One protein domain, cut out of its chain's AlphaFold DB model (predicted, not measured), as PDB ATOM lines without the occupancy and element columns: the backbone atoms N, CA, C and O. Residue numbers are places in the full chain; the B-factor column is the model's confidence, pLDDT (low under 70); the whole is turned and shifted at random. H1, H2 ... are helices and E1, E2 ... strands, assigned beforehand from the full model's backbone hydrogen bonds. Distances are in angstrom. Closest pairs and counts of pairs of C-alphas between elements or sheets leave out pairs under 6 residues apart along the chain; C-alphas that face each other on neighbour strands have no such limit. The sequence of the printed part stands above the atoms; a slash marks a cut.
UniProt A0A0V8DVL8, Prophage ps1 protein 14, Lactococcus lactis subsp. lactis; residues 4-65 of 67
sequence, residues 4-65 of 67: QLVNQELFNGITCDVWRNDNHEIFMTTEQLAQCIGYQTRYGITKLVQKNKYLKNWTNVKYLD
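Overview. This is residues 4 to 65 of the 67 residues of the protein "Prophage ps1 protein 14" of Lactococcus lactis subsp. lactis (UniProt A0A0V8DVL8). A long, two-stranded hairpin, E1 and E2, with the short strand E3 added along E2, makes a narrow sheet at one end; H1 packs over E2, and from there the chain swings away from the sheet through H2 and H3 and comes back to E3 with its last stretch, a loose ring with an open middle. Residues 50 to 55, of which 53 to 55 belong to H3, stick out at the far side of this ring. The printed part has 62 residues with three named strands and then three named helices, in the order E1 E2 E3 H1 H2 H3, and its class is mixed, helices and strands. The sheet runs E1 E2 E3, antiparallel, as a meander, each strand the antiparallel neighbour of the one before. The whole is compact, with a radius of gyration of the C-alphas of 11.8 A and spans of 31 by 28 by 17 A.

Along the chain. E1, residues 4 to 11, begins at C-alpha 4 at (-16.378, -12.919, 10.330) and is 19.8 A long. E2, residues 14 to 21, is 22.7 A long, and E3 holds residues 26 to 28. H1, residues 30 to 36, begins at C-alpha 30 at (-19.829, -0.670, -1.330). H2, residues 42 to 51, is 14.7 A long. H3, residues 53 to 57, ends at C-alpha 57 at (-25.516, -11.471, -10.876).

Arrangement. E1 and E2 form a hairpin, antiparallel at 156 degrees, with N 4 and O 20 at 2.9 A and N 11 and O 14 at 2.8 A, both within hydrogen-bond range. E2 and E3 form a second hairpin, antiparallel at 141 degrees, with N 27 and O 19 within hydrogen-bond range at 2.8 A. H1 is on the sheet at a height over the sheet of 8.4 A. It is over E2 and slantwise to the strands, at 41 degrees to E2 on the local plane; their closest C-alphas are those of Cys 16 and Gln 32, 5.8 A apart. H1 and H2 touch about perpendicular, at 88 degrees, and their closest C-alphas are those of Glu 31 and Arg 42, 5.0 A apart. H2 and H3 are close but not clearly touching; their closest C-alphas, those of Val 49 and Leu 55, are 5.7 A apart. H2 and H3 are not on the sheet, and H1 and H3 are apart. After H3, residues 62 to 63 make a short parallel pairing with residues 27 to 28 of E3. In H1 and H2 every O i to N i+4 pair is within hydrogen-bond range; in H3 it is 0 of 1, with 2 of 2 O i to N i+3 pairs within range.

Size, cuts and confidence. The two C-alphas farthest apart are those of Gln 4 and Lys 51, at 31.6 A. The printed part, residues 4 to 65, has no cut, and the five links between its named elements are tight. The mean pLDDT of the printed part is 81.0, and residues 56 to 65 are under 70.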
ATOM      1  N   GLN A   4     -17.730 -12.826   9.805       95.25
ATOM      2  CA  GLN A   4     -16.378 -12.919  10.330       95.25
ATOM      3  C   GLN A   4     -15.426 -12.235   9.361       95.25
ATOM      4  O   GLN A   4     -15.505 -12.459   8.151       95.25
ATOM      5  N   LEU A   5     -14.541 -11.391   9.888       93.19
ATOM      6  CA  LEU A   5     -13.441 -10.838   9.111       93.19
ATOM      7  C   LEU A   5     -12.489 -11.990   8.791       93.19
ATOM      8  O   LEU A   5     -11.941 -12.606   9.704       93.19
ATOM      9  N   VAL A   6     -12.333 -12.311   7.511       93.94
ATOM     10  CA  VAL A   6     -11.484 -13.426   7.065       93.94
ATOM     11  C   VAL A   6     -10.206 -12.959   6.393       93.94
ATOM     12  O   VAL A   6      -9.261 -13.738   6.311       93.94
ATOM     13  N   ASN A   7     -10.171 -11.717   5.910       92.25
ATOM     14  CA  ASN A   7      -8.959 -11.111   5.381       92.25
ATOM     15  C   ASN A   7      -9.030  -9.580   5.438       92.25
ATOM     16  O   ASN A   7     -10.119  -9.004   5.411       92.25
ATOM     17  N   GLN A   8      -7.867  -8.942   5.455       92.81
ATOM     18  CA  GLN A   8      -7.702  -7.504   5.305       92.81
ATOM     19  C   GLN A   8      -6.544  -7.266   4.335       92.81
ATOM     20  O   GLN A   8      -5.420  -7.686   4.596       92.81
ATOM     21  N   GLU A   9      -6.817  -6.594   3.220       88.25
ATOM     22  CA  GLU A   9      -5.860  -6.425   2.121       88.25
ATOM     23  C   GLU A   9      -5.631  -4.949   1.802       88.25
ATOM     24  O   GLU A   9      -6.549  -4.135   1.896       88.25
ATOM     25  N   LEU A  10      -4.415  -4.603   1.375       89.75
ATOM     26  CA  LEU A  10      -4.106  -3.274   0.848       89.75
ATOM     27  C   LEU A  10      -4.210  -3.302  -0.680       89.75
ATOM     28  O   LEU A  10      -3.321  -3.809  -1.363       89.75
ATOM     29  N   PHE A  11      -5.270  -2.717  -1.229       85.00
ATOM     30  CA  PHE A  11      -5.483  -2.627  -2.669       85.00
ATOM     31  C   PHE A  11      -5.431  -1.173  -3.121       85.00
ATOM     32  O   PHE A  11      -6.226  -0.346  -2.686       85.00
ATOM     33  N   ASN A  12      -4.493  -0.845  -4.013       83.00
ATOM     34  CA  ASN A  12      -4.337   0.512  -4.545       83.00
ATOM     35  C   ASN A  12      -4.156   1.597  -3.454       83.00
ATOM     36  O   ASN A  12      -4.580   2.737  -3.615       83.00
ATOM     37  N   GLY A  13      -3.538   1.231  -2.324       86.38
ATOM     38  CA  GLY A  13      -3.363   2.118  -1.169       86.38
ATOM     39  C   GLY A  13      -4.594   2.243  -0.260       86.38
ATOM     40  O   GLY A  13      -4.545   2.994   0.710       86.38
ATOM     41  N   ILE A  14      -5.670   1.503  -0.542       87.00
ATOM     42  CA  ILE A  14      -6.892   1.441   0.266       87.00
ATOM     43  C   ILE A  14      -6.926   0.116   1.024       87.00
ATOM     44  O   ILE A  14      -6.743  -0.948   0.434       87.00
ATOM     45  N   THR A  15      -7.169   0.171   2.331       90.25
ATOM     46  CA  THR A  15      -7.402  -1.031   3.138       90.25
ATOM     47  C   THR A  15      -8.824  -1.530   2.896       90.25
ATOM     48  O   THR A  15      -9.801  -0.824   3.158       90.25
ATOM     49  N   CYS A  16      -8.936  -2.749   2.389       89.31
ATOM     50  CA  CYS A  16     -10.186  -3.372   1.998       89.31
ATOM     51  C   CYS A  16     -10.421  -4.602   2.908       89.31
ATOM     52  O   CYS A  16      -9.619  -5.539   2.917       89.31
ATOM     53  N   ASP A  17     -11.523  -4.604   3.662       92.56
ATOM     54  CA  ASP A  17     -11.896  -5.724   4.534       92.56
ATOM     55  C   ASP A  17     -12.732  -6.753   3.781       92.56
ATOM     56  O   ASP A  17     -13.692  -6.415   3.077       92.56
ATOM     57  N   VAL A  18     -12.399  -8.025   3.972       90.81
ATOM     58  CA  VAL A  18     -13.110  -9.153   3.382       90.81
ATOM     59  C   VAL A  18     -13.794  -9.929   4.492       90.81
ATOM     60  O   VAL A  18     -13.159 -10.584   5.321       90.81
ATOM     61  N   TRP A  19     -15.116  -9.873   4.482       92.25
ATOM     62  CA  TRP A  19     -15.964 -10.565   5.436       92.25
ATOM     63  C   TRP A  19     -16.518 -11.833   4.807       92.25
ATOM     64  O   TRP A  19     -16.737 -11.898   3.597       92.25
ATOM     65  N   ARG A  20     -16.782 -12.841   5.625       92.50
ATOM     66  CA  ARG A  20     -17.419 -14.081   5.196       92.50
ATOM     67  C   ARG A  20     -18.584 -14.420   6.114       92.50
ATOM     68  O   ARG A  20     -18.490 -14.210   7.323       92.50
ATOM     69  N   ASN A  21     -19.665 -14.939   5.539       92.50
ATOM     70  CA  ASN A  21     -20.771 -15.503   6.313       92.50
ATOM     71  C   ASN A  21     -20.664 -17.027   6.471       92.50
ATOM     72  O   ASN A  21     -19.804 -17.679   5.880       92.50
ATOM     73  N   ASP A  22     -21.605 -17.597   7.220       93.31
ATOM     74  CA  ASP A  22     -21.685 -19.038   7.490       93.31
ATOM     75  C   ASP A  22     -21.815 -19.902   6.210       93.31
ATOM     76  O   ASP A  22     -21.442 -21.071   6.209       93.31
ATOM     77  N   ASN A  23     -22.276 -19.322   5.092       91.25
ATOM     78  CA  ASN A  23     -22.406 -19.986   3.787       91.25
ATOM     79  C   ASN A  23     -21.167 -19.813   2.888       91.25
ATOM     80  O   ASN A  23     -21.235 -20.074   1.688       91.25
ATOM     81  N   HIS A  24     -20.046 -19.338   3.437       87.44
ATOM     82  CA  HIS A  24     -18.818 -19.012   2.706       87.44
ATOM     83  C   HIS A  24     -18.953 -17.913   1.635       87.44
ATOM     84  O   HIS A  24     -18.021 -17.702   0.853       87.44
ATOM     85  N   GLU A  25     -20.057 -17.163   1.628       88.19
ATOM     86  CA  GLU A  25     -20.223 -15.994   0.765       88.19
ATOM     87  C   GLU A  25     -19.325 -14.860   1.271       88.19
ATOM     88  O   GLU A  25     -19.135 -14.700   2.479       88.19
ATOM     89  N   ILE A  26     -18.766 -14.079   0.348       87.19
ATOM     90  CA  ILE A  26     -17.844 -12.986   0.658       87.19
ATOM     91  C   ILE A  26     -18.599 -11.659   0.661       87.19
ATOM     92  O   ILE A  26     -19.490 -11.442  -0.150       87.19
ATOM     93  N   PHE A  27     -18.248 -10.760   1.572       87.62
ATOM     94  CA  PHE A  27     -18.873  -9.453   1.732       87.62
ATOM     95  C   PHE A  27     -17.794  -8.387   1.898       87.62
ATOM     96  O   PHE A  27     -16.733  -8.621   2.472       87.62
ATOM     97  N   MET A  28     -18.102  -7.201   1.394       87.94
ATOM     98  CA  MET A  28     -17.306  -5.983   1.488       87.94
ATOM     99  C   MET A  28     -18.287  -4.808   1.435       87.94
ATOM    100  O   MET A  28     -19.382  -4.924   0.870       87.94
ATOM    101  N   THR A  29     -17.926  -3.667   2.018       86.06
ATOM    102  CA  THR A  29     -18.759  -2.465   1.899       86.06
ATOM    103  C   THR A  29     -18.697  -1.896   0.479       86.06
ATOM    104  O   THR A  29     -17.658  -1.926  -0.182       86.06
ATOM    105  N   THR A  30     -19.804  -1.331  -0.011       83.19
ATOM    106  CA  THR A  30     -19.829  -0.670  -1.330       83.19
ATOM    107  C   THR A  30     -18.854   0.503  -1.399       83.19
ATOM    108  O   THR A  30     -18.362   0.825  -2.475       83.19
ATOM    109  N   GLU A  31     -18.587   1.144  -0.260       84.81
ATOM    110  CA  GLU A  31     -17.645   2.254  -0.145       84.81
ATOM    111  C   GLU A  31     -16.200   1.779  -0.310       84.81
ATOM    112  O   GLU A  31     -15.491   2.318  -1.156       84.81
ATOM    113  N   GLN A  32     -15.795   0.711   0.394       85.62
ATOM    114  CA  GLN A  32     -14.498   0.070   0.157       85.62
ATOM    115  C   GLN A  32     -14.387  -0.343  -1.310       85.62
ATOM    116  O   GLN A  32     -13.448   0.075  -1.973       85.62
ATOM    117  N   LEU A  33     -15.379  -1.045  -1.872       85.31
ATOM    118  CA  LEU A  33     -15.330  -1.435  -3.284       85.31
ATOM    119  C   LEU A  33     -15.159  -0.228  -4.219       85.31
ATOM    120  O   LEU A  33     -14.344  -0.288  -5.137       85.31
ATOM    121  N   ALA A  34     -15.912   0.854  -3.990       85.81
ATOM    122  CA  ALA A  34     -15.813   2.090  -4.763       85.81
ATOM    123  C   ALA A  34     -14.389   2.645  -4.737       85.81
ATOM    124  O   ALA A  34     -13.818   2.884  -5.799       85.81
ATOM    125  N   GLN A  35     -13.809   2.773  -3.547       85.75
ATOM    126  CA  GLN A  35     -12.461   3.293  -3.358       85.75
ATOM    127  C   GLN A  35     -11.402   2.375  -3.980       85.75
ATOM    128  O   GLN A  35     -10.566   2.863  -4.741       85.75
ATOM    129  N   CYS A  36     -11.475   1.057  -3.742       85.94
ATOM    130  CA  CYS A  36     -10.511   0.087  -4.272       85.94
ATOM    131  C   CYS A  36     -10.498   0.155  -5.828       85.94
ATOM    132  O   CYS A  36      -9.433   0.054  -6.432       85.94
ATOM    133  N   ILE A  37     -11.630   0.434  -6.500       83.75
ATOM    134  CA  ILE A  37     -11.696   0.574  -7.976       83.75
ATOM    135  C   ILE A  37     -11.627   2.023  -8.506       83.75
ATOM    136  O   ILE A  37     -11.844   2.256  -9.696       83.75
ATOM    137  N   GLY A  38     -11.311   2.999  -7.650       83.12
ATOM    138  CA  GLY A  38     -11.051   4.390  -8.048       83.12
ATOM    139  C   GLY A  38     -12.287   5.285  -8.208       83.12
ATOM    140  O   GLY A  38     -12.186   6.377  -8.768       83.12
ATOM    141  N   TYR A  39     -13.458   4.869  -7.720       85.62
ATOM    142  CA  TYR A  39     -14.623   5.745  -7.598       85.62
ATOM    143  C   TYR A  39     -14.597   6.526  -6.284       85.62
ATOM    144  O   TYR A  39     -14.350   5.977  -5.218       85.62
ATOM    145  N   GLN A  40     -14.957   7.809  -6.357       77.31
ATOM    146  CA  GLN A  40     -14.994   8.699  -5.190       77.31
ATOM    147  C   GLN A  40     -16.147   8.415  -4.216       77.31
ATOM    148  O   GLN A  40     -16.129   8.917  -3.101       77.31
ATOM    149  N   THR A  41     -17.188   7.699  -4.653       79.31
ATOM    150  CA  THR A  41     -18.368   7.400  -3.826       79.31
ATOM    151  C   THR A  41     -19.001   6.075  -4.232       79.31
ATOM    152  O   THR A  41     -18.951   5.688  -5.409       79.31
ATOM    153  N   ARG A  42     -19.739   5.446  -3.308       77.75
ATOM    154  CA  ARG A  42     -20.609   4.287  -3.592       77.75
ATOM    155  C   ARG A  42     -21.550   4.455  -4.799       77.75
ATOM    156  O   ARG A  42     -21.894   3.472  -5.450       77.75
ATOM    157  N   TYR A  43     -21.944   5.683  -5.154       80.56
ATOM    158  CA  TYR A  43     -22.813   5.939  -6.314       80.56
ATOM    159  C   TYR A  43     -22.153   5.581  -7.652       80.56
ATOM    160  O   TYR A  43     -22.861   5.260  -8.614       80.56
ATOM    161  N   GLY A  44     -20.817   5.608  -7.724       81.75
ATOM    162  CA  GLY A  44     -20.060   5.136  -8.885       81.75
ATOM    163  C   GLY A  44     -20.331   3.659  -9.172       81.75
ATOM    164  O   GLY A  44     -20.640   3.306 -10.311       81.75
ATOM    165  N   ILE A  45     -20.358   2.830  -8.122       83.12
ATOM    166  CA  ILE A  45     -20.692   1.400  -8.203       83.12
ATOM    167  C   ILE A  45     -22.126   1.197  -8.682       83.12
ATOM    168  O   ILE A  45     -22.363   0.432  -9.616       83.12
ATOM    169  N   THR A  46     -23.091   1.924  -8.114       81.00
ATOM    170  CA  THR A  46     -24.498   1.814  -8.530       81.00
ATOM    171  C   THR A  46     -24.666   2.120 -10.020       81.00
ATOM    172  O   THR A  46     -25.316   1.358 -10.739       81.00
ATOM    173  N   LYS A  47     -24.040   3.194 -10.518       84.75
ATOM    174  CA  LYS A  47     -24.061   3.544 -11.948       84.75
ATOM    175  C   LYS A  47     -23.356   2.492 -12.809       84.75
ATOM    176  O   LYS A  47     -23.841   2.182 -13.896       84.75
ATOM    177  N   LEU A  48     -22.239   1.936 -12.339       83.62
ATOM    178  CA  LEU A  48     -21.503   0.875 -13.028       83.62
ATOM    179  C   LEU A  48     -22.376  -0.376 -13.208       83.62
ATOM    180  O   LEU A  48     -22.482  -0.880 -14.326       83.62
ATOM    181  N   VAL A  49     -23.052  -0.828 -12.148       83.50
ATOM    182  CA  VAL A  49     -23.962  -1.987 -12.181       83.50
ATOM    183  C   VAL A  49     -25.185  -1.712 -13.062       83.50
ATOM    184  O   VAL A  49     -25.611  -2.587 -13.813       83.50
ATOM    185  N   GLN A  50     -25.737  -0.494 -13.036       83.38
ATOM    186  CA  GLN A  50     -26.844  -0.106 -13.922       83.38
ATOM    187  C   GLN A  50     -26.455  -0.174 -15.406       83.38
ATOM    188  O   GLN A  50     -27.239  -0.667 -16.219       83.38
ATOM    189  N   LYS A  51     -25.249   0.296 -15.756       84.69
ATOM    190  CA  LYS A  51     -24.711   0.223 -17.125       84.69
ATOM    191  C   LYS A  51     -24.364  -1.210 -17.537       84.69
ATOM    192  O   LYS A  51     -24.539  -1.570 -18.694       84.69
ATOM    193  N   ASN A  52     -23.915  -2.028 -16.590       83.69
ATOM    194  CA  ASN A  52     -23.442  -3.390 -16.813       83.69
ATOM    195  C   ASN A  52     -24.316  -4.383 -16.041       83.69
ATOM    196  O   ASN A  52     -23.896  -4.946 -15.032       83.69
ATOM    197  N   LYS A  53     -25.545  -4.612 -16.523       80.06
ATOM    198  CA  LYS A  53     -26.551  -5.433 -15.818       80.06
ATOM    199  C   LYS A  53     -26.063  -6.841 -15.449       80.06
ATOM    200  O   LYS A  53     -26.541  -7.389 -14.462       80.06
ATOM    201  N   TYR A  54     -25.113  -7.408 -16.197       77.56
ATOM    202  CA  TYR A  54     -24.514  -8.713 -15.897       77.56
ATOM    203  C   TYR A  54     -23.767  -8.736 -14.551       77.56
ATOM    204  O   TYR A  54     -23.746  -9.768 -13.885       77.56
ATOM    205  N   LEU A  55     -23.235  -7.594 -14.095       74.38
ATOM    206  CA  LEU A  55     -22.572  -7.471 -12.793       74.38
ATOM    207  C   LEU A  55     -23.538  -7.669 -11.624       74.38
ATOM    208  O   LEU A  55     -23.111  -8.101 -10.560       74.38
ATOM    209  N   LYS A  56     -24.842  -7.432 -11.828       69.38
ATOM    210  CA  LYS A  56     -25.873  -7.647 -10.801       69.38
ATOM    211  C   LYS A  56     -25.924  -9.100 -10.316       69.38
ATOM    212  O   LYS A  56     -26.299  -9.342  -9.176       69.38
ATOM    213  N   ASN A  57     -25.532 -10.041 -11.176       61.72
ATOM    214  CA  ASN A  57     -25.516 -11.471 -10.876       61.72
ATOM    215  C   ASN A  57     -24.107 -11.992 -10.540       61.72
ATOM    216  O   ASN A  57     -23.978 -13.137 -10.122       61.72
ATOM    217  N   TRP A  58     -23.060 -11.185 -10.759       47.53
ATOM    218  CA  TRP A  58     -21.655 -11.581 -10.593       47.53
ATOM    219  C   TRP A  58     -21.044 -11.102  -9.275       47.53
ATOM    220  O   TRP A  58     -20.030 -11.635  -8.825       47.53
ATOM    221  N   THR A  59     -21.660 -10.121  -8.616       47.75
ATOM    222  CA  THR A  59     -21.258  -9.714  -7.272       47.75
ATOM    223  C   THR A  59     -21.734 -10.761  -6.264       47.75
ATOM    224  O   THR A  59     -22.729 -10.570  -5.572       47.75
ATOM    225  N   ASN A  60     -20.992 -11.867  -6.149       48.34
ATOM    226  CA  ASN A  60     -21.017 -12.716  -4.950       48.34
ATOM    227  C   ASN A  60     -20.586 -11.931  -3.698       48.34
ATOM    228  O   ASN A  60     -20.782 -12.407  -2.586       48.34
ATOM    229  N   VAL A  61     -20.041 -10.723  -3.890       51.09
ATOM    230  CA  VAL A  61     -19.945  -9.671  -2.882       51.09
ATOM    231  C   VAL A  61     -21.322  -9.048  -2.681       51.09
ATOM    232  O   VAL A  61     -21.732  -8.136  -3.398       51.09
ATOM    233  N   LYS A  62     -22.060  -9.565  -1.703       59.75
ATOM    234  CA  LYS A  62     -23.276  -8.914  -1.219       59.75
ATOM    235  C   LYS A  62     -22.853  -7.701  -0.385       59.75
ATOM    236  O   LYS A  62     -21.997  -7.797   0.491       59.75
ATOM    237  N   TYR A  63     -23.424  -6.544  -0.695       56.66
ATOM    238  CA  TYR A  63     -23.058  -5.290  -0.048       56.66
ATOM    239  C   TYR A  63     -23.723  -5.156   1.318       56.66
ATOM    240  O   TYR A  63     -24.923  -5.403   1.459       56.66
ATOM    241  N   LEU A  64     -22.952  -4.715   2.307       51.19
ATOM    242  CA  LEU A  64     -23.489  -4.249   3.580       51.19
ATOM    243  C   LEU A  64     -23.868  -2.777   3.408       51.19
ATOM    244  O   LEU A  64     -22.995  -1.914   3.350       51.19
ATOM    245  N   ASP A  65     -25.163  -2.499   3.263       48.53
ATOM    246  CA  ASP A  65     -25.676  -1.130   3.319       48.53
ATOM    247  C   ASP A  65     -25.817  -0.765   4.800       48.53
ATOM    248  O   ASP A  65     -26.781  -1.145   5.472       48.53
TER     249      ASP A  65